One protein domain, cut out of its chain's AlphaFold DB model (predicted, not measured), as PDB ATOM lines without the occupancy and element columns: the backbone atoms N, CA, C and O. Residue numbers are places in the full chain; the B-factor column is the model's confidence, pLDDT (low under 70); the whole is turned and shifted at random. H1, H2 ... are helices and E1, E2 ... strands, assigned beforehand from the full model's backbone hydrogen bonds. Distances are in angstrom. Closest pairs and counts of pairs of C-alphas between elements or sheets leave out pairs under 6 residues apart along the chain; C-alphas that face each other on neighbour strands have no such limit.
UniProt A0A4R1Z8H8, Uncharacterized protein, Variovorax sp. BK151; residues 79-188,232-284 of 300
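AT A GLANCE: This is residues 79 to 188 and 232 to 284 of the 300 residues of an uncharacterized protein of Variovorax sp. BK151 (UniProt A0A4R1Z8H8). A twisted wall of five strands has three helices over one face and no named helix on the other. H1 runs along E1 and E2, H2 packs on the part made by E3, E4 and E5, and H3 stands up from the sheet where E3 begins and E4 ends. The printed part has 163 residues, with three named helices and five named strands that follow each other along the chain as E1, H1, E2, H2, H3, E3, E4, E5; the class is mixed, helices and strands, and the mixed sheet runs E1, E2, E3, E4, E5. It is compact, with a radius of gyration of the C-alphas of 16.5 A, yet elongated, spanning 51 by 31 by 29 A.

HOW THE PARTS SIT: Edge strand E1, residues 87 to 94, is parallel to E2, residues 126 to 133, with N 90 and O 128 2.9 A apart. E2 is parallel to E3, residues 232 to 247, with N 131 and O 236 at 2.8 A. E3, E4, residues 250 to 266, and E5, residues 272 to 283, form a meander, each strand the antiparallel neighbour of the one before, in two hairpins; N 235 and O 262 are 2.8 A apart, as are N 261 and O 278. E3 bends by 109 degrees at residue 244 and E4 by 127 degrees at residue 253. H1, residues 99 to 113, lies over E1 and E2 at a height over the sheet of 8.8 A; E1, H1 and E2 are a strand-helix-strand unit, two parallel neighbour strands joined through a helix, with a right-handed crossover. H2, residues 155 to 170, is on the sheet on the same face; its closest C-alphas to E5 are Lys 163 and Ile 274, 6.8 A. H2 touches H1 with residues 165 to 170 alone, at a steep tilt of 50 degrees, closest at the C-alphas of Arg 107 and Leu 169, 6.4 A. H3, residues 176 to 185, on that face too, touches residues 110 to 113 of H1, closest at the C-alphas of Glu 111 and Gly 177, 4.3 A. In H1, H2 and H3 every O i to N i+4 pair is within hydrogen-bond range.

IN THESE COORDINATES: E1 begins at C-alpha 87 (47.563, 29.879, 0.068) and spans 22.3 A; E2 spans 22.6 A, E3 28.6 A, E4 34.2 A. E5 spans 32.6 A and ends at C-alpha 283 (21.042, 49.223, 5.121). H1 measures 21.3 A, H2 22.5 A and H3 14.2 A.

THE WHOLE: The farthest C-alphas, of Asp 82 and Gly 147, are 53.1 A apart. Residues 189 to 231 are cut out; C-alphas 188 and 232 are 9.7 A apart. The links H1 to E2 and E2 to H2 are long. Mean pLDDT of the printed part is 77.0; residues under 70 include 79 to 87 and 142 to 152.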
ATOM      1  N   GLY A  79      54.203  29.821  -4.162       38.41
ATOM      2  CA  GLY A  79      55.160  30.195  -3.122       38.41
ATOM      3  C   GLY A  79      56.300  29.181  -3.110       38.41
ATOM      4  O   GLY A  79      56.066  28.002  -3.360       38.41
ATOM      5  N   GLN A  80      57.534  29.598  -2.866       41.09
ATOM      6  CA  GLN A  80      58.631  28.657  -2.607       41.09
ATOM      7  C   GLN A  80      58.405  27.967  -1.235       41.09
ATOM      8  O   GLN A  80      57.521  28.378  -0.478       41.09
ATOM      9  N   ALA A  81      59.100  26.864  -0.934       45.31
ATOM     10  CA  ALA A  81      58.887  26.071   0.295       45.31
ATOM     11  C   ALA A  81      59.152  26.857   1.602       45.31
ATOM     12  O   ALA A  81      58.664  26.499   2.670       45.31
ATOM     13  N   ASP A  82      59.889  27.951   1.484       44.47
ATOM     14  CA  ASP A  82      60.277  28.947   2.482       44.47
ATOM     15  C   ASP A  82      59.300  30.140   2.580       44.47
ATOM     16  O   ASP A  82      59.431  30.983   3.470       44.47
ATOM     17  N   SER A  83      58.275  30.220   1.721       42.97
ATOM     18  CA  SER A  83      57.275  31.289   1.790       42.97
ATOM     19  C   SER A  83      56.264  31.037   2.911       42.97
ATOM     20  O   SER A  83      55.388  30.174   2.824       42.97
ATOM     21  N   LEU A  84      56.329  31.864   3.957       47.44
ATOM     22  CA  LEU A  84      55.455  31.807   5.138       47.44
ATOM     23  C   LEU A  84      53.946  32.003   4.837       47.44
ATOM     24  O   LEU A  84      53.110  31.758   5.717       47.44
ATOM     25  N   PHE A  85      53.581  32.422   3.614       51.72
ATOM     26  CA  PHE A  85      52.238  32.886   3.232       51.72
ATOM     27  C   PHE A  85      51.595  32.137   2.055       51.72
ATOM     28  O   PHE A  85      50.728  32.685   1.373       51.72
ATOM     29  N   ALA A  86      51.972  30.883   1.823       60.19
ATOM     30  CA  ALA A  86      51.385  30.087   0.754       60.19
ATOM     31  C   ALA A  86      49.877  29.809   1.017       60.19
ATOM     32  O   ALA A  86      49.468  29.429   2.122       60.19
ATOM     33  N   LYS A  87      49.025  30.076   0.014       69.25
ATOM     34  CA  LYS A  87      47.563  29.879   0.068       69.25
ATOM     35  C   LYS A  87      47.100  28.996  -1.082       69.25
ATOM     36  O   LYS A  87      47.429  29.267  -2.234       69.25
ATOM     37  N   SER A  88      46.282  28.008  -0.757       72.06
ATOM     38  CA  SER A  88      45.501  27.222  -1.702       72.06
ATOM     39  C   SER A  88      44.079  27.775  -1.732       72.06
ATOM     40  O   SER A  88      43.419  27.872  -0.692       72.06
ATOM     41  N   ILE A  89      43.641  28.214  -2.910       75.62
ATOM     42  CA  ILE A  89      42.380  28.934  -3.092       75.62
ATOM     43  C   ILE A  89      41.554  28.215  -4.149       75.62
ATOM     44  O   ILE A  89      42.056  27.943  -5.231       75.62
ATOM     45  N   GLU A  90      40.287  27.971  -3.838       79.81
ATOM     46  CA  GLU A  90      39.296  27.496  -4.795       79.81
ATOM     47  C   GLU A  90      38.236  28.569  -5.016       79.81
ATOM     48  O   GLU A  90      37.478  28.907  -4.103       79.81
ATOM     49  N   ALA A  91      38.187  29.104  -6.237       75.50
ATOM     50  CA  ALA A  91      37.209  30.102  -6.648       75.50
ATOM     51  C   ALA A  91      36.104  29.444  -7.484       75.50
ATOM     52  O   ALA A  91      36.355  28.912  -8.566       75.50
ATOM     53  N   LYS A  92      34.861  29.487  -6.997       77.06
ATOM     54  CA  LYS A  92      33.686  28.934  -7.685       77.06
ATOM     55  C   LYS A  92      32.642  30.026  -7.908       77.06
ATOM     56  O   LYS A  92      32.471  30.915  -7.081       77.06
ATOM     57  N   SER A  93      31.911  29.941  -9.016       76.56
ATOM     58  CA  SER A  93      30.769  30.815  -9.302       76.56
ATOM     59  C   SER A  93      29.540  29.959  -9.565       76.56
ATOM     60  O   SER A  93      29.588  29.058 -10.403       76.56
ATOM     61  N   VAL A  94      28.458  30.225  -8.844       78.25
ATOM     62  CA  VAL A  94      27.179  29.528  -8.975       78.25
ATOM     63  C   VAL A  94      26.260  30.379  -9.831       78.25
ATOM     64  O   VAL A  94      25.800  31.409  -9.354       78.25
ATOM     65  N   THR A  95      25.997  29.941 -11.061       71.81
ATOM     66  CA  THR A  95      25.067  30.619 -11.984       71.81
ATOM     67  C   THR A  95      23.721  29.917 -12.122       71.81
ATOM     68  O   THR A  95      22.803  30.400 -12.775       71.81
ATOM     69  N   ALA A  96      23.609  28.713 -11.571       72.12
ATOM     70  CA  ALA A  96      22.387  27.940 -11.662       72.12
ATOM     71  C   ALA A  96      21.392  28.402 -10.584       72.12
ATOM     72  O   ALA A  96      21.817  28.804  -9.498       72.12
ATOM     73  N   PRO A  97      20.078  28.349 -10.840       73.44
ATOM     74  CA  PRO A  97      19.075  28.920  -9.947       73.44
ATOM     75  C   PRO A  97      18.758  28.041  -8.730       73.44
ATOM     76  O   PRO A  97      17.917  28.427  -7.929       73.44
ATOM     77  N   THR A  98      19.393  26.874  -8.554       78.44
ATOM     78  CA  THR A  98      19.054  25.961  -7.450       78.44
ATOM     79  C   THR A  98      20.071  26.007  -6.312       78.44
ATOM     80  O   THR A  98      21.286  26.076  -6.514       78.44
ATOM     81  N   LYS A  99      19.586  25.878  -5.074       83.62
ATOM     82  CA  LYS A  99      20.446  25.716  -3.892       83.62
ATOM     83  C   LYS A  99      21.406  24.523  -4.025       83.62
ATOM     84  O   LYS A  99      22.556  24.601  -3.587       83.62
ATOM     85  N   GLY A 100      20.944  23.424  -4.628       85.00
ATOM     86  CA  GLY A 100      21.726  22.196  -4.801       85.00
ATOM     87  C   GLY A 100      22.994  22.403  -5.632       85.00
ATOM     88  O   GLY A 100      24.025  21.786  -5.351       85.00
ATOM     89  N   ASP A 101      22.960  23.326  -6.592       82.94
ATOM     90  CA  ASP A 101      24.118  23.657  -7.427       82.94
ATOM     91  C   ASP A 101      25.213  24.369  -6.632       82.94
ATOM     92  O   ASP A 101      26.393  24.029  -6.753       82.94
ATOM     93  N   ALA A 102      24.827  25.303  -5.755       86.94
ATOM     94  CA  ALA A 102      25.761  25.958  -4.844       86.94
ATOM     95  C   ALA A 102      26.433  24.931  -3.926       86.94
ATOM     96  O   ALA A 102      27.661  24.889  -3.837       86.94
ATOM     97  N   ASN A 103      25.650  24.032  -3.327       90.25
ATOM     98  CA  ASN A 103      26.167  22.965  -2.467       90.25
ATOM     99  C   ASN A 103      27.099  22.005  -3.216       90.25
ATOM    100  O   ASN A 103      28.120  21.582  -2.676       90.25
ATOM    101  N   THR A 104      26.785  21.687  -4.471       89.19
ATOM    102  CA  THR A 104      27.636  20.847  -5.324       89.19
ATOM    103  C   THR A 104      28.975  21.521  -5.616       89.19
ATOM    104  O   THR A 104      30.019  20.869  -5.577       89.19
ATOM    105  N   LEU A 105      28.972  22.829  -5.881       87.12
ATOM    106  CA  LEU A 105      30.195  23.590  -6.123       87.12
ATOM    107  C   LEU A 105      31.035  23.767  -4.856       87.12
ATOM    108  O   LEU A 105      32.251  23.585  -4.921       87.12
ATOM    109  N   ILE A 106      30.398  24.034  -3.711       90.56
ATOM    110  CA  ILE A 106      31.066  24.046  -2.404       90.56
ATOM    111  C   ILE A 106      31.718  22.685  -2.158       90.56
ATOM    112  O   ILE A 106      32.909  22.630  -1.875       90.56
ATOM    113  N   ARG A 107      30.986  21.580  -2.346       89.50
ATOM    114  CA  ARG A 107      31.506  20.217  -2.163       89.50
ATOM    115  C   ARG A 107      32.763  19.961  -2.990       89.50
ATOM    116  O   ARG A 107      33.776  19.555  -2.434       89.50
ATOM    117  N   LYS A 108      32.709  20.238  -4.295       86.88
ATOM    118  CA  LYS A 108      33.855  20.048  -5.198       86.88
ATOM    119  C   LYS A 108      35.064  20.867  -4.756       86.88
ATOM    120  O   LYS A 108      36.176  20.354  -4.745       86.88
ATOM    121  N   ALA A 109      34.844  22.114  -4.342       87.44
ATOM    122  CA  ALA A 109      35.919  22.957  -3.837       87.44
ATOM    123  C   ALA A 109      36.520  22.425  -2.527       87.44
ATOM    124  O   ALA A 109      37.734  22.456  -2.358       87.44
ATOM    125  N   LEU A 110      35.698  21.912  -1.607       89.31
ATOM    126  CA  LEU A 110      36.187  21.294  -0.371       89.31
ATOM    127  C   LEU A 110      37.029  20.047  -0.664       89.31
ATOM    128  O   LEU A 110      38.081  19.888  -0.056       89.31
ATOM    129  N   GLU A 111      36.606  19.197  -1.603       87.25
ATOM    130  CA  GLU A 111      37.356  18.008  -2.035       87.25
ATOM    131  C   GLU A 111      38.704  18.382  -2.666       87.25
ATOM    132  O   GLU A 111      39.733  17.806  -2.310       87.25
ATOM    133  N   GLN A 112      38.723  19.390  -3.538       84.75
ATOM    134  CA  GLN A 112      39.959  19.918  -4.120       84.75
ATOM    135  C   GLN A 112      40.886  20.463  -3.034       84.75
ATOM    136  O   GLN A 112      42.004  19.978  -2.874       84.75
ATOM    137  N   LEU A 113      40.392  21.369  -2.184       85.44
ATOM    138  CA  LEU A 113      41.159  21.897  -1.055       85.44
ATOM    139  C   LEU A 113      41.622  20.799  -0.092       85.44
ATOM    140  O   LEU A 113      42.589  21.010   0.630       85.44
ATOM    141  N   ALA A 114      40.962  19.642  -0.058       84.44
ATOM    142  CA  ALA A 114      41.360  18.497   0.747       84.44
ATOM    143  C   ALA A 114      42.528  17.684   0.169       84.44
ATOM    144  O   ALA A 114      43.060  16.837   0.885       84.44
ATOM    145  N   GLY A 115      42.945  17.937  -1.072       81.12
ATOM    146  CA  GLY A 115      43.970  17.148  -1.754       81.12
ATOM    147  C   GLY A 115      43.428  16.100  -2.726       81.12
ATOM    148  O   GLY A 115      44.146  15.169  -3.081       81.12
ATOM    149  N   MET A 116      42.152  16.190  -3.115       79.38
ATOM    150  CA  MET A 116      41.550  15.253  -4.064       79.38
ATOM    151  C   MET A 116      41.556  15.793  -5.496       79.38
ATOM    152  O   MET A 116      41.840  16.961  -5.754       79.38
ATOM    153  N   THR A 117      41.184  14.941  -6.456       74.00
ATOM    154  CA  THR A 117      40.975  15.316  -7.870       74.00
ATOM    155  C   THR A 117      42.199  15.949  -8.553       74.00
ATOM    156  O   THR A 117      42.054  16.769  -9.449       74.00
ATOM    157  N   GLY A 118      43.411  15.566  -8.133       67.56
ATOM    158  CA  GLY A 118      44.668  16.091  -8.686       67.56
ATOM    159  C   GLY A 118      45.112  17.435  -8.097       67.56
ATOM    160  O   GLY A 118      46.184  17.919  -8.444       67.56
ATOM    161  N   PHE A 119      44.332  18.012  -7.180       67.75
ATOM    162  CA  PHE A 119      44.741  19.157  -6.373       67.75
ATOM    163  C   PHE A 119      45.584  18.636  -5.202       67.75
ATOM    164  O   PHE A 119      45.181  17.687  -4.537       67.75
ATOM    165  N   THR A 120      46.765  19.192  -4.937       77.00
ATOM    166  CA  THR A 120      47.630  18.737  -3.825       77.00
ATOM    167  C   THR A 120      48.161  19.950  -3.057       77.00
ATOM    168  O   THR A 120      49.264  20.424  -3.328       77.00
ATOM    169  N   PRO A 121      47.365  20.493  -2.114       75.75
ATOM    170  CA  PRO A 121      47.783  21.591  -1.259       75.75
ATOM    171  C   PRO A 121      48.877  21.100  -0.315       75.75
ATOM    172  O   PRO A 121      48.822  19.970   0.173       75.75
ATOM    173  N   ARG A 122      49.839  21.961   0.006       73.75
ATOM    174  CA  ARG A 122      50.895  21.618   0.968       73.75
ATOM    175  C   ARG A 122      50.322  21.616   2.380       73.75
ATOM    176  O   ARG A 122      49.334  22.296   2.668       73.75
ATOM    177  N   ASP A 123      50.992  20.925   3.292       70.94
ATOM    178  CA  ASP A 123      50.525  20.775   4.674       70.94
ATOM    179  C   ASP A 123      50.289  22.113   5.392       70.94
ATOM    180  O   ASP A 123      49.329  22.254   6.154       70.94
ATOM    181  N   ASN A 124      51.138  23.110   5.123       68.81
ATOM    182  CA  ASN A 124      51.114  24.416   5.788       68.81
ATOM    183  C   ASN A 124      50.360  25.502   5.010       68.81
ATOM    184  O   ASN A 124      50.322  26.658   5.449       68.81
ATOM    185  N   ASP A 125      49.748  25.146   3.880       73.31
ATOM    186  CA  ASP A 125      48.980  26.091   3.084       73.31
ATOM    187  C   ASP A 125      47.730  26.526   3.831       73.31
ATOM    188  O   ASP A 125      46.993  25.729   4.414       73.31
ATOM    189  N   VAL A 126      47.434  27.815   3.743       75.31
ATOM    190  CA  VAL A 126      46.112  28.314   4.104       75.31
ATOM    191  C   VAL A 126      45.114  27.851   3.047       75.31
ATOM    192  O   VAL A 126      45.361  28.044   1.860       75.31
ATOM    193  N   ARG A 127      43.954  27.341   3.464       82.56
ATOM    194  CA  ARG A 127      42.885  26.927   2.544       82.56
ATOM    195  C   ARG A 127      41.752  27.949   2.525       82.56
ATOM    196  O   ARG A 127      41.237  28.333   3.579       82.56
ATOM    197  N   VAL A 128      41.378  28.401   1.329       84.31
ATOM    198  CA  VAL A 128      40.311  29.388   1.120       84.31
ATOM    199  C   VAL A 128      39.355  28.907   0.034       84.31
ATOM    200  O   VAL A 128      39.774  28.641  -1.084       84.31
ATOM    201  N   LEU A 129      38.066  28.859   0.350       88.06
ATOM    202  CA  LEU A 129      36.983  28.761  -0.622       88.06
ATOM    203  C   LEU A 129      36.409  30.160  -0.849       88.06
ATOM    204  O   LEU A 129      36.011  30.826   0.106       88.06
ATOM    205  N   ASP A 130      36.353  30.596  -2.100       84.94
ATOM    206  CA  ASP A 130      35.670  31.815  -2.519       84.94
ATOM    207  C   ASP A 130      34.532  31.462  -3.485       84.94
ATOM    208  O   ASP A 130      34.757  31.087  -4.634       84.94
ATOM    209  N   LEU A 131      33.296  31.543  -2.998       85.00
ATOM    210  CA  LEU A 131      32.088  31.255  -3.752       85.00
ATOM    211  C   LEU A 131      31.375  32.557  -4.112       85.00
ATOM    212  O   LEU A 131      30.937  33.299  -3.234       85.00
ATOM    213  N   LYS A 132      31.180  32.800  -5.403       85.75
ATOM    214  CA  LYS A 132      30.289  33.846  -5.904       85.75
ATOM    215  C   LYS A 132      28.926  33.237  -6.234       85.75
ATOM    216  O   LYS A 132      28.835  32.367  -7.091       85.75
ATOM    217  N   ILE A 133      27.875  33.701  -5.577       83.50
ATOM    218  CA  ILE A 133      26.485  33.395  -5.905       83.50
ATOM    219  C   ILE A 133      26.025  34.439  -6.927       83.50
ATOM    220  O   ILE A 133      25.959  35.629  -6.607       83.50
ATOM    221  N   THR A 134      25.754  34.020  -8.159       76.62
ATOM    222  CA  THR A 134      25.132  34.870  -9.180       76.62
ATOM    223  C   THR A 134      23.667  34.496  -9.367       76.62
ATOM    224  O   THR A 134      23.168  33.528  -8.786       76.62
ATOM    225  N   ASP A 135      22.973  35.309 -10.163       67.12
ATOM    226  CA  ASP A 135      21.588  35.076 -10.566       67.12
ATOM    227  C   ASP A 135      20.635  35.025  -9.366       67.12
ATOM    228  O   ASP A 135      20.957  35.538  -8.290       67.12
ATOM    229  N   GLN A 136      19.440  34.455  -9.542       70.88
ATOM    230  CA  GLN A 136      18.420  34.330  -8.493       70.88
ATOM    231  C   GLN A 136      18.603  33.088  -7.593       70.88
ATOM    232  O   GLN A 136      17.657  32.635  -6.958       70.88
ATOM    233  N   ASN A 137      19.821  32.533  -7.494       78.81
ATOM    234  CA  ASN A 137      20.102  31.360  -6.658       78.81
ATOM    235  C   ASN A 137      19.730  31.584  -5.167       78.81
ATOM    236  O   ASN A 137      20.243  32.515  -4.541       78.81
ATOM    237  N   PRO A 138      18.887  30.743  -4.554       79.62
ATOM    238  CA  PRO A 138      18.330  31.003  -3.227       79.62
ATOM    239  C   PRO A 138      19.266  30.630  -2.068       79.62
ATOM    240  O   PRO A 138      18.866  30.747  -0.914       79.62
ATOM    241  N   TRP A 139      20.492  30.159  -2.323       85.44
ATOM    242  CA  TRP A 139      21.393  29.689  -1.268       85.44
ATOM    243  C   TRP A 139      21.618  30.757  -0.171       85.44
ATOM    244  O   TRP A 139      21.935  31.908  -0.494       85.44
ATOM    245  N   PRO A 140      21.514  30.407   1.130       85.50
ATOM    246  CA  PRO A 140      21.378  29.055   1.704       85.50
ATOM    247  C   PRO A 140      19.927  28.562   1.881       85.50
ATOM    248  O   PRO A 140      19.702  27.449   2.366       85.50
ATOM    249  N   ASN A 141      18.926  29.361   1.516       80.56
ATOM    250  CA  ASN A 141      17.519  29.052   1.737       80.56
ATOM    251  C   ASN A 141      17.028  27.921   0.807       80.56
ATOM    252  O   ASN A 141      17.188  27.980  -0.411       80.56
ATOM    253  N   ALA A 142      16.433  26.868   1.386       61.03
ATOM    254  CA  ALA A 142      15.856  25.744   0.637       61.03
ATOM    255  C   ALA A 142      14.487  26.063   0.018       61.03
ATOM    256  O   ALA A 142      14.055  25.340  -0.873       61.03
ATOM    257  N   GLY A 143      13.818  27.135   0.462       51.78
ATOM    258  CA  GLY A 143      12.485  27.500  -0.018       51.78
ATOM    259  C   GLY A 143      12.419  27.866  -1.503       51.78
ATOM    260  O   GLY A 143      11.333  27.893  -2.061       51.78
ATOM    261  N   GLY A 144      13.551  28.099  -2.174       42.66
ATOM    262  CA  GLY A 144      13.601  28.419  -3.602       42.66
ATOM    263  C   GLY A 144      13.461  27.195  -4.509       42.66
ATOM    264  O   GLY A 144      14.373  26.867  -5.267       42.66
ATOM    265  N   GLY A 145      12.317  26.516  -4.438       38.22
ATOM    266  CA  GLY A 145      11.725  25.945  -5.646       38.22
ATOM    267  C   GLY A 145      11.188  27.071  -6.537       38.22
ATOM    268  O   GLY A 145      11.119  28.224  -6.110       38.22
ATOM    269  N   TYR A 146      10.814  26.750  -7.779       31.08
ATOM    270  CA  TYR A 146      10.151  27.691  -8.693       31.08
ATOM    271  C   TYR A 146       9.050  28.484  -7.956       31.08
ATOM    272  O   TYR A 146       8.081  27.892  -7.488       31.08
ATOM    273  N   GLY A 147       9.196  29.811  -7.857       36.62
ATOM    274  CA  GLY A 147       8.115  30.715  -7.438       36.62
ATOM    275  C   GLY A 147       8.070  31.189  -5.977       36.62
ATOM    276  O   GLY A 147       7.116  31.880  -5.636       36.62
ATOM    277  N   LEU A 148       9.056  30.900  -5.119       41.81
ATOM    278  CA  LEU A 148       9.141  31.525  -3.783       41.81
ATOM    279  C   LEU A 148      10.248  32.585  -3.738       41.81
ATOM    280  O   LEU A 148      11.391  32.319  -4.111       41.81
ATOM    281  N   SER A 149       9.891  33.800  -3.305       50.03
ATOM    282  CA  SER A 149      10.792  34.956  -3.331       50.03
ATOM    283  C   SER A 149      11.951  34.826  -2.328       50.03
ATOM    284  O   SER A 149      11.777  34.332  -1.212       50.03
ATOM    285  N   ARG A 150      13.133  35.328  -2.715       55.59
ATOM    286  CA  ARG A 150      14.321  35.492  -1.853       55.59
ATOM    287  C   ARG A 150      14.064  36.384  -0.627       55.59
ATOM    288  O   ARG A 150      14.850  36.336   0.318       55.59
ATOM    289  N   ASP A 151      12.977  37.153  -0.637       55.84
ATOM    290  CA  ASP A 151      12.931  38.481  -0.021       55.84
ATOM    291  C   ASP A 151      12.411  38.558   1.425       55.84
ATOM    292  O   ASP A 151      12.243  39.658   1.943       55.84
ATOM    293  N   VAL A 152      12.141  37.447   2.122       63.75
ATOM    294  CA  VAL A 152      11.524  37.534   3.467       63.75
ATOM    295  C   VAL A 152      12.067  36.499   4.452       63.75
ATOM    296  O   VAL A 152      11.312  35.803   5.124       63.75
ATOM    297  N   ILE A 153      13.393  36.383   4.559       77.44
ATOM    298  CA  ILE A 153      14.003  35.706   5.714       77.44
ATOM    299  C   ILE A 153      14.912  36.663   6.483       77.44
ATOM    300  O   ILE A 153      15.650  37.425   5.848       77.44
ATOM    301  N   PRO A 154      14.877  36.645   7.826       84.88
ATOM    302  CA  PRO A 154      15.772  37.463   8.625       84.88
ATOM    303  C   PRO A 154      17.244  37.091   8.428       84.88
ATOM    304  O   PRO A 154      17.584  35.934   8.163       84.88
ATOM    305  N   LEU A 155      18.136  38.063   8.614       87.31
ATOM    306  CA  LEU A 155      19.579  37.885   8.481       87.31
ATOM    307  C   LEU A 155      20.072  36.783   9.418       87.31
ATOM    308  O   LEU A 155      20.888  35.956   9.028       87.31
ATOM    309  N   GLU A 156      19.554  36.741  10.641       89.00
ATOM    310  CA  GLU A 156      19.877  35.725  11.637       89.00
ATOM    311  C   GLU A 156      19.588  34.303  11.122       89.00
ATOM    312  O   GLU A 156      20.412  33.401  11.302       89.00
ATOM    313  N   ASP A 157      18.478  34.119  10.404       87.31
ATOM    314  CA  ASP A 157      18.121  32.841   9.791       87.31
ATOM    315  C   ASP A 157      18.999  32.513   8.584       87.31
ATOM    316  O   ASP A 157      19.426  31.368   8.446       87.31
ATOM    317  N   ILE A 158      19.360  33.502   7.757       88.69
ATOM    318  CA  ILE A 158      20.346  33.314   6.678       88.69
ATOM    319  C   ILE A 158      21.668  32.806   7.255       88.69
ATOM    320  O   ILE A 158      22.239  31.841   6.751       88.69
ATOM    321  N   LEU A 159      22.160  33.442   8.320       89.94
ATOM    322  CA  LEU A 159      23.426  33.083   8.957       89.94
ATOM    323  C   LEU A 159      23.381  31.672   9.548       89.94
ATOM    324  O   LEU A 159      24.338  30.909   9.387       89.94
ATOM    325  N   ARG A 160      22.271  31.319  10.205       88.88
ATOM    326  CA  ARG A 160      22.043  29.984  10.762       88.88
ATOM    327  C   ARG A 160      21.996  28.926   9.659       88.88
ATOM    328  O   ARG A 160      22.767  27.972   9.722       88.88
ATOM    329  N   LEU A 161      21.176  29.133   8.629       89.38
ATOM    330  CA  LEU A 161      21.038  28.214   7.496       89.38
ATOM    331  C   LEU A 161      22.362  28.047   6.743       89.38
ATOM    332  O   LEU A 161      22.768  26.927   6.468       89.38
ATOM    333  N   ALA A 162      23.085  29.135   6.461       91.19
ATOM    334  CA  ALA A 162      24.403  29.061   5.828       91.19
ATOM    335  C   ALA A 162      25.375  28.209   6.652       91.19
ATOM    336  O   ALA A 162      26.096  27.378   6.101       91.19
ATOM    337  N   LYS A 163      25.387  28.393   7.976       90.06
ATOM    338  CA  LYS A 163      26.234  27.606   8.872       90.06
ATOM    339  C   LYS A 163      25.840  26.127   8.878       90.06
ATOM    340  O   LYS A 163      26.736  25.292   8.812       90.06
ATOM    341  N   GLU A 164      24.549  25.808   8.941       88.56
ATOM    342  CA  GLU A 164      24.031  24.431   8.891       88.56
ATOM    343  C   GLU A 164      24.371  23.740   7.563       88.56
ATOM    344  O   GLU A 164      24.861  22.612   7.560       88.56
ATOM    345  N   GLU A 165      24.208  24.439   6.439       89.25
ATOM    346  CA  GLU A 165      24.562  23.925   5.114       89.25
ATOM    347  C   GLU A 165      26.057  23.631   5.015       89.25
ATOM    348  O   GLU A 165      26.453  22.518   4.672       89.25
ATOM    349  N   LEU A 166      26.904  24.596   5.381       91.44
ATOM    350  CA  LEU A 166      28.352  24.403   5.382       91.44
ATOM    351  C   LEU A 166      28.771  23.274   6.327       91.44
ATOM    352  O   LEU A 166      29.638  22.481   5.969       91.44
ATOM    353  N   TRP A 167      28.138  23.170   7.498       89.38
ATOM    354  CA  TRP A 167      28.376  22.073   8.430       89.38
ATOM    355  C   TRP A 167      28.064  20.724   7.788       89.38
ATOM    356  O   TRP A 167      28.928  19.855   7.773       89.38
ATOM    357  N   SER A 168      26.887  20.573   7.178       87.81
ATOM    358  CA  SER A 168      26.469  19.319   6.536       87.81
ATOM    359  C   SER A 168      27.402  18.872   5.401       87.81
ATOM    360  O   SER A 168      27.538  17.683   5.129       87.81
ATOM    361  N   LEU A 169      28.063  19.821   4.729       88.94
ATOM    362  CA  LEU A 169      29.008  19.539   3.650       88.94
ATOM    363  C   LEU A 169      30.401  19.151   4.165       88.94
ATOM    364  O   LEU A 169      31.131  18.465   3.448       88.94
ATOM    365  N   ILE A 170      30.767  19.597   5.368       87.31
ATOM    366  CA  ILE A 170      32.093  19.402   5.974       87.31
ATOM    367  C   ILE A 170      32.111  18.202   6.922       87.31
ATOM    368  O   ILE A 170      33.095  17.469   6.951       87.31
ATOM    369  N   ASP A 171      31.042  17.997   7.682       82.50
ATOM    370  CA  ASP A 171      30.896  16.945   8.692       82.50
ATOM    371  C   ASP A 171      30.211  15.696   8.110       82.50
ATOM    372  O   ASP A 171      29.388  15.056   8.758       82.50
ATOM    373  N   ASP A 172      30.509  15.366   6.848       80.69
ATOM    374  CA  ASP A 172      30.028  14.135   6.216       80.69
ATOM    375  C   ASP A 172      31.135  13.064   6.236       80.69
ATOM    376  O   ASP A 172      32.033  13.091   5.382       80.69
ATOM    377  N   PRO A 173      31.085  12.096   7.172       67.81
ATOM    378  CA  PRO A 173      32.130  11.086   7.338       67.81
ATOM    379  C   PRO A 173      32.195  10.089   6.177       67.81
ATOM    380  O   PRO A 173      33.169   9.350   6.055       67.81
ATOM    381  N   THR A 174      31.175  10.049   5.312       76.88
ATOM    382  CA  THR A 174      31.135   9.131   4.166       76.88
ATOM    383  C   THR A 174      31.949   9.639   2.977       76.88
ATOM    384  O   THR A 174      32.194   8.888   2.031       76.88
ATOM    385  N   ARG A 175      32.405  10.902   3.009       80.00
ATOM    386  CA  ARG A 175      33.153  11.518   1.909       80.00
ATOM    387  C   ARG A 175      34.653  11.586   2.201       80.00
ATOM    388  O   ARG A 175      35.058  12.305   3.118       80.00
ATOM    389  N   PRO A 176      35.505  10.961   1.366       79.06
ATOM    390  CA  PRO A 176      36.955  11.008   1.546       79.06
ATOM    391  C   PRO A 176      37.520  12.435   1.612       79.06
ATOM    392  O   PRO A 176      38.389  12.712   2.433       79.06
ATOM    393  N   GLY A 177      36.992  13.370   0.812       79.44
ATOM    394  CA  GLY A 177      37.468  14.760   0.803       79.44
ATOM    395  C   GLY A 177      37.123  15.518   2.080       79.44
ATOM    396  O   GLY A 177      37.963  16.245   2.606       79.44
ATOM    397  N   ALA A 178      35.931  15.290   2.632       80.81
ATOM    398  CA  ALA A 178      35.553  15.836   3.929       80.81
ATOM    399  C   ALA A 178      36.486  15.300   5.023       80.81
ATOM    400  O   ALA A 178      37.096  16.081   5.749       80.81
ATOM    401  N   GLN A 179      36.720  13.986   5.067       82.19
ATOM    402  CA  GLN A 179      37.610  13.381   6.057       82.19
ATOM    403  C   GLN A 179      39.057  13.894   5.948       82.19
ATOM    404  O   GLN A 179      39.690  14.200   6.965       82.19
ATOM    405  N   SER A 180      39.582  14.041   4.730       82.88
ATOM    406  CA  SER A 180      40.916  14.603   4.477       82.88
ATOM    407  C   SER A 180      41.013  16.069   4.906       82.88
ATOM    408  O   SER A 180      42.001  16.478   5.522       82.88
ATOM    409  N   LEU A 181      39.970  16.867   4.662       85.25
ATOM    410  CA  LEU A 181      39.883  18.244   5.144       85.25
ATOM    411  C   LEU A 181      39.837  18.310   6.679       85.25
ATOM    412  O   LEU A 181      40.575  19.093   7.275       85.25
ATOM    413  N   LEU A 182      39.028  17.466   7.325       81.00
ATOM    414  CA  LEU A 182      38.934  17.364   8.786       81.00
ATOM    415  C   LEU A 182      40.254  16.932   9.429       81.00
ATOM    416  O   LEU A 182      40.608  17.398  10.513       81.00
ATOM    417  N   THR A 183      40.988  16.054   8.750       80.06
ATOM    418  CA  THR A 183      42.320  15.604   9.164       80.06
ATOM    419  C   THR A 183      43.329  16.739   9.042       80.06
ATOM    420  O   THR A 183      44.097  16.984   9.970       80.06
ATOM    421  N   TRP A 184      43.288  17.505   7.950       81.94
ATOM    422  CA  TRP A 184      44.133  18.688   7.810       81.94
ATOM    423  C   TRP A 184      43.834  19.746   8.880       81.94
ATOM    424  O   TRP A 184      44.780  20.281   9.461       81.94
ATOM    425  N   LEU A 185      42.555  19.997   9.192       78.88
ATOM    426  CA  LEU A 185      42.121  20.924  10.250       78.88
ATOM    427  C   LEU A 185      42.584  20.505  11.654       78.88
ATOM    428  O   LEU A 185      42.663  21.354  12.538       78.88
ATOM    429  N   SER A 186      42.891  19.220  11.873       72.75
ATOM    430  CA  SER A 186      43.492  18.726  13.122       72.75
ATOM    431  C   SER A 186      44.970  19.068  13.283       72.75
ATOM    432  O   SER A 186      45.499  18.895  14.379       72.75
ATOM    433  N   GLY A 187      45.655  19.479  12.217       63.59
ATOM    434  CA  GLY A 187      47.067  19.828  12.292       63.59
ATOM    435  C   GLY A 187      47.300  21.203  12.919       63.59
ATOM    436  O   GLY A 187      46.475  22.111  12.811       63.59
ATOM    437  N   GLU A 188      48.471  21.383  13.520       57.31
ATOM    438  CA  GLU A 188      48.963  22.689  13.957       57.31
ATOM    439  C   GLU A 188      50.014  23.183  12.958       57.31
ATOM    440  O   GLU A 188      50.827  22.402  12.467       57.31
ATOM    441  N   CYS A 232      42.907  26.796   9.772       79.94
ATOM    442  CA  CYS A 232      41.510  27.100   9.510       79.94
ATOM    443  C   CYS A 232      41.240  27.191   8.013       79.94
ATOM    444  O   CYS A 232      42.036  27.748   7.254       79.94
ATOM    445  N   LEU A 233      40.083  26.679   7.607       85.81
ATOM    446  CA  LEU A 233      39.514  26.895   6.286       85.81
ATOM    447  C   LEU A 233      38.695  28.189   6.322       85.81
ATOM    448  O   LEU A 233      37.816  28.354   7.166       85.81
ATOM    449  N   THR A 234      38.974  29.103   5.398       86.75
ATOM    450  CA  THR A 234      38.157  30.308   5.204       86.75
ATOM    451  C   THR A 234      37.165  30.067   4.075       86.75
ATOM    452  O   THR A 234      37.585  29.740   2.971       86.75
ATOM    453  N   ILE A 235      35.871  30.262   4.318       90.06
ATOM    454  CA  ILE A 235      34.816  30.159   3.302       90.06
ATOM    455  C   ILE A 235      34.202  31.539   3.119       90.06
ATOM    456  O   ILE A 235      33.616  32.085   4.049       90.06
ATOM    457  N   LYS A 236      34.346  32.112   1.928       89.94
ATOM    458  CA  LYS A 236      33.749  33.391   1.547       89.94
ATOM    459  C   LYS A 236      32.588  33.127   0.605       89.94
ATOM    460  O   LYS A 236      32.778  32.476  -0.415       89.94
ATOM    461  N   ILE A 237      31.419  33.656   0.930       90.38
ATOM    462  CA  ILE A 237      30.238  33.648   0.072       90.38
ATOM    463  C   ILE A 237      29.962  35.093  -0.329       90.38
ATOM    464  O   ILE A 237      29.753  35.942   0.535       90.38
ATOM    465  N   ARG A 238      29.996  35.382  -1.628       88.44
ATOM    466  CA  ARG A 238      29.755  36.710  -2.200       88.44
ATOM    467  C   ARG A 238      28.499  36.679  -3.049       88.44
ATOM    468  O   ARG A 238      28.416  35.875  -3.971       88.44
ATOM    469  N   TYR A 239      27.573  37.584  -2.790       83.94
ATOM    470  CA  TYR A 239      26.360  37.730  -3.583       83.94
ATOM    471  C   TYR A 239      26.602  38.767  -4.681       83.94
ATOM    472  O   TYR A 239      26.984  39.901  -4.404       83.94
ATOM    473  N   ALA A 240      26.467  38.363  -5.948       77.94
ATOM    474  CA  ALA A 240      26.676  39.261  -7.085       77.94
ATOM    475  C   ALA A 240      25.578  40.328  -7.172       77.94
ATOM    476  O   ALA A 240      25.879  41.500  -7.385       77.94
ATOM    477  N   SER A 241      24.336  39.900  -6.952       80.12
ATOM    478  CA  SER A 241      23.209  40.760  -6.603       80.12
ATOM    479  C   SER A 241      22.976  40.595  -5.103       80.12
ATOM    480  O   SER A 241      22.890  39.440  -4.675       80.12
ATOM    481  N   PRO A 242      22.907  41.677  -4.307       78.56
ATOM    482  CA  PRO A 242      22.779  41.562  -2.859       78.56
ATOM    483  C   PRO A 242      21.571  40.714  -2.463       78.56
ATOM    484  O   PRO A 242      20.526  40.780  -3.107       78.56
ATOM    485  N   TYR A 243      21.711  39.932  -1.398       81.62
ATOM    486  CA  TYR A 243      20.604  39.170  -0.835       81.62
ATOM    487  C   TYR A 243      19.749  40.118   0.019       81.62
ATOM    488  O   TYR A 243      20.248  40.677   0.999       81.62
ATOM    489  N   LEU A 244      18.484  40.326  -0.360       82.44
ATOM    490  CA  LEU A 244      17.562  41.194   0.375       82.44
ATOM    491  C   LEU A 244      17.084  40.490   1.650       82.44
ATOM    492  O   LEU A 244      16.628  39.349   1.619       82.44
ATOM    493  N   THR A 245      17.231  41.156   2.791       83.06
ATOM    494  CA  THR A 245      16.896  40.617   4.114       83.06
ATOM    495  C   THR A 245      16.577  41.750   5.096       83.06
ATOM    496  O   THR A 245      16.542  42.913   4.715       83.06
ATOM    497  N   HIS A 246      16.329  41.428   6.360       83.38
ATOM    498  CA  HIS A 246      16.101  42.365   7.459       83.38
ATOM    499  C   HIS A 246      16.650  41.759   8.757       83.38
ATOM    500  O   HIS A 246      16.920  40.562   8.822       83.38
ATOM    501  N   LYS A 247      16.825  42.557   9.812       84.56
ATOM    502  CA  LYS A 247      17.118  42.002  11.148       84.56
ATOM    503  C   LYS A 247      15.821  41.570  11.812       84.56
ATOM    504  O   LYS A 247      14.849  42.316  11.738       84.56
ATOM    505  N   GLN A 248      15.820  40.458  12.548       83.00
ATOM    506  CA  GLN A 248      14.645  40.046  13.342       83.00
ATOM    507  C   GLN A 248      14.139  41.164  14.269       83.00
ATOM    508  O   GLN A 248      12.938  41.338  14.445       83.00
ATOM    509  N   SER A 249      15.052  41.960  14.833       83.62
ATOM    510  CA  SER A 249      14.721  43.092  15.707       83.62
ATOM    511  C   SER A 249      14.257  44.355  14.972       83.62
ATOM    512  O   SER A 249      13.756  45.274  15.614       83.62
ATOM    513  N   GLN A 250      14.445  44.434  13.651       79.62
ATOM    514  CA  GLN A 250      14.133  45.601  12.818       79.62
ATOM    515  C   GLN A 250      13.585  45.146  11.451       79.62
ATOM    516  O   GLN A 250      14.271  45.294  10.437       79.62
ATOM    517  N   PRO A 251      12.366  44.582  11.401       73.38
ATOM    518  CA  PRO A 251      11.817  43.976  10.185       73.38
ATOM    519  C   PRO A 251      11.515  44.984   9.067       73.38
ATOM    520  O   PRO A 251      11.433  44.596   7.909       73.38
ATOM    521  N   LEU A 252      11.376  46.268   9.406       74.69
ATOM    522  CA  LEU A 252      11.129  47.346   8.444       74.69
ATOM    523  C   LEU A 252      12.410  47.827   7.743       74.69
ATOM    524  O   LEU A 252      12.335  48.437   6.682       74.69
ATOM    525  N   ASN A 253      13.587  47.526   8.301       78.19
ATOM    526  CA  ASN A 253      14.859  47.969   7.740       78.19
ATOM    527  C   ASN A 253      15.370  46.946   6.728       78.19
ATOM    528  O   ASN A 253      15.850  45.870   7.100       78.19
ATOM    529  N   VAL A 254      15.309  47.311   5.446       81.69
ATOM    530  CA  VAL A 254      15.830  46.481   4.360       81.69
ATOM    531  C   VAL A 254      17.357  46.474   4.392       81.69
ATOM    532  O   VAL A 254      18.027  47.510   4.413       81.69
ATOM    533  N   ILE A 255      17.909  45.268   4.370       83.88
ATOM    534  CA  ILE A 255      19.331  44.967   4.367       83.88
ATOM    535  C   ILE A 255      19.699  44.322   3.035       83.88
ATOM    536  O   ILE A 255      19.114  43.326   2.620       83.88
ATOM    537  N   PHE A 256      20.740  44.858   2.412       85.31
ATOM    538  CA  PHE A 256      21.370  44.330   1.209       85.31
ATOM    539  C   PHE A 256      22.636  43.583   1.617       85.31
ATOM    540  O   PHE A 256      23.683  44.195   1.848       85.31
ATOM    541  N   LEU A 257      22.538  42.263   1.764       86.94
ATOM    542  CA  LEU A 257      23.652  41.410   2.164       86.94
ATOM    543  C   LEU A 257      24.563  41.109   0.963       86.94
ATOM    544  O   LEU A 257      24.150  40.469   0.000       86.94
ATOM    545  N   ASP A 258      25.823  41.535   1.051       85.12
ATOM    546  CA  ASP A 258      26.810  41.405  -0.027       85.12
ATOM    547  C   ASP A 258      27.769  40.215   0.190       85.12
ATOM    548  O   ASP A 258      28.212  39.578  -0.767       85.12
ATOM    549  N   GLU A 259      28.156  39.929   1.440       88.69
ATOM    550  CA  GLU A 259      29.221  38.960   1.743       88.69
ATOM    551  C   GLU A 259      29.049  38.302   3.117       88.69
ATOM    552  O   GLU A 259      28.802  38.981   4.116       88.69
ATOM    553  N   LEU A 260      29.308  36.995   3.171       90.38
ATOM    554  CA  LEU A 260      29.496  36.219   4.396       90.38
ATOM    555  C   LEU A 260      30.880  35.569   4.390       90.38
ATOM    556  O   LEU A 260      31.296  34.993   3.387       90.38
ATOM    557  N   VAL A 261      31.591  35.625   5.514       87.06
ATOM    558  CA  VAL A 261      32.876  34.940   5.691       87.06
ATOM    559  C   VAL A 261      32.809  34.051   6.915       87.06
ATOM    560  O   VAL A 261      32.658  34.537   8.035       87.06
ATOM    561  N   PHE A 262      32.994  32.755   6.700       88.44
ATOM    562  CA  PHE A 262      33.063  31.746   7.741       88.44
ATOM    563  C   PHE A 262      34.496  31.246   7.917       88.44
ATOM    564  O   PHE A 262      35.252  31.103   6.956       88.44
ATOM    565  N   GLN A 263      34.858  30.957   9.161       85.81
ATOM    566  CA  GLN A 263      36.094  30.284   9.529       85.81
ATOM    567  C   GLN A 263      35.760  28.930  10.136       85.81
ATOM    568  O   GLN A 263      35.107  28.837  11.180       85.81
ATOM    569  N   VAL A 264      36.235  27.884   9.472       86.00
ATOM    570  CA  VAL A 264      36.114  26.501   9.916       86.00
ATOM    571  C   VAL A 264      37.435  26.080  10.531       86.00
ATOM    572  O   VAL A 264      38.493  26.233   9.925       86.00
ATOM    573  N   HIS A 265      37.379  25.571  11.749       80.56
ATOM    574  CA  HIS A 265      38.539  25.149  12.524       80.56
ATOM    575  C   HIS A 265      38.157  23.925  13.349       80.56
ATOM    576  O   HIS A 265      36.975  23.653  13.548       80.56
ATOM    577  N   ARG A 266      39.139  23.175  13.841       73.44
ATOM    578  CA  ARG A 266      38.886  22.076  14.773       73.44
ATOM    579  C   ARG A 266      39.392  22.471  16.157       73.44
ATOM    580  O   ARG A 266      40.544  22.867  16.302       73.44
ATOM    581  N   GLY A 267      38.510  22.407  17.153       59.50
ATOM    582  CA  GLY A 267      38.881  22.577  18.560       59.50
ATOM    583  C   GLY A 267      39.559  21.323  19.126       59.50
ATOM    584  O   GLY A 267      39.604  20.276  18.476       59.50
ATOM    585  N   MET A 268      40.063  21.386  20.362       49.69
ATOM    586  CA  MET A 268      40.789  20.258  20.980       49.69
ATOM    587  C   MET A 268      39.923  19.060  21.352       49.69
ATOM    588  O   MET A 268      40.425  17.941  21.407       49.69
ATOM    589  N   SER A 269      38.618  19.260  21.524       54.62
ATOM    590  CA  SER A 269      37.619  18.185  21.622       54.62
ATOM    591  C   SER A 269      37.514  17.352  20.341       54.62
ATOM    592  O   SER A 269      36.675  16.460  20.260       54.62
ATOM    593  N   LYS A 270      38.310  17.668  19.308       58.53
ATOM    594  CA  LYS A 270      38.171  17.158  17.945       58.53
ATOM    595  C   LYS A 270      36.812  17.498  17.324       58.53
ATOM    596  O   LYS A 270      36.537  17.001  16.231       58.53
ATOM    597  N   SER A 271      36.010  18.361  17.951       66.50
ATOM    598  CA  SER A 271      34.804  18.901  17.337       66.50
ATOM    599  C   SER A 271      35.189  20.011  16.369       66.50
ATOM    600  O   SER A 271      36.037  20.864  16.659       66.50
ATOM    601  N   VAL A 272      34.576  19.986  15.196       75.62
ATOM    602  CA  VAL A 272      34.694  21.068  14.222       75.62
ATOM    603  C   VAL A 272      33.919  22.273  14.758       75.62
ATOM    604  O   VAL A 272      32.938  22.136  15.482       75.62
ATOM    605  N   GLY A 273      34.386  23.474  14.461       80.88
ATOM    606  CA  GLY A 273      33.715  24.726  14.769       80.88
ATOM    607  C   GLY A 273      33.607  25.558  13.503       80.88
ATOM    608  O   GLY A 273      34.596  25.735  12.790       80.88
ATOM    609  N   ILE A 274      32.414  26.084  13.229       86.25
ATOM    610  CA  ILE A 274      32.176  27.061  12.162       86.25
ATOM    611  C   ILE A 274      31.759  28.376  12.811       86.25
ATOM    612  O   ILE A 274      30.700  28.462  13.444       86.25
ATOM    613  N   ASN A 275      32.596  29.396  12.638       84.06
ATOM    614  CA  ASN A 275      32.367  30.739  13.154       84.06
ATOM    615  C   ASN A 275      32.156  31.714  12.003       84.06
ATOM    616  O   ASN A 275      32.908  31.705  11.030       84.06
ATOM    617  N   LEU A 276      31.163  32.587  12.136       84.94
ATOM    618  CA  LEU A 276      31.016  33.739  11.258       84.94
ATOM    619  C   LEU A 276      32.083  34.771  11.640       84.94
ATOM    620  O   LEU A 276      32.070  35.306  12.744       84.94
ATOM    621  N   ALA A 277      33.027  35.017  10.740       80.50
ATOM    622  CA  ALA A 277      34.113  35.963  10.953       80.50
ATOM    623  C   ALA A 277      33.734  37.375  10.489       80.50
ATOM    624  O   ALA A 277      34.132  38.355  11.114       80.50
ATOM    625  N   LYS A 278      32.976  37.487   9.393       83.88
ATOM    626  CA  LYS A 278      32.558  38.771   8.818       83.88
ATOM    627  C   LYS A 278      31.236  38.646   8.082       83.88
ATOM    628  O   LYS A 278      31.019  37.684   7.351       83.88
ATOM    629  N   THR A 279      30.441  39.699   8.196       87.19
ATOM    630  CA  THR A 279      29.249  39.949   7.388       87.19
ATOM    631  C   THR A 279      29.409  41.328   6.765       87.19
ATOM    632  O   THR A 279      29.739  42.283   7.470       87.19
ATOM    633  N   LYS A 280      29.212  41.449   5.454       86.69
ATOM    634  CA  LYS A 280      29.177  42.739   4.761       86.69
ATOM    635  C   LYS A 280      27.778  42.952   4.212       86.69
ATOM    636  O   LYS A 280      27.314  42.151   3.407       86.69
ATOM    637  N   TYR A 281      27.136  44.028   4.636       87.12
ATOM    638  CA  TYR A 281      25.822  44.423   4.153       87.12
ATOM    639  C   TYR A 281      25.687  45.944   4.167       87.12
ATOM    640  O   TYR A 281      26.480  46.637   4.811       87.12
ATOM    641  N   ARG A 282      24.674  46.448   3.467       85.31
ATOM    642  CA  ARG A 282      24.232  47.846   3.501       85.31
ATOM    643  C   ARG A 282      22.789  47.897   3.995       85.31
ATOM    644  O   ARG A 282      22.038  46.961   3.744       85.31
ATOM    645  N   ILE A 283      22.425  48.951   4.711       79.88
ATOM    646  CA  ILE A 283      21.042  49.223   5.121       79.88
ATOM    647  C   ILE A 283      20.536  50.324   4.191       79.88
ATOM    648  O   ILE A 283      21.290  51.260   3.924       79.88
ATOM    649  N   SER A 284      19.318  50.198   3.662       67.44
ATOM    650  CA  SER A 284      18.652  51.376   3.096       67.44
ATOM    651  C   SER A 284      18.153  52.206   4.262       67.44
ATOM    652  O   SER A 284      17.236  51.783   4.963       67.44
TER     653      SER A 284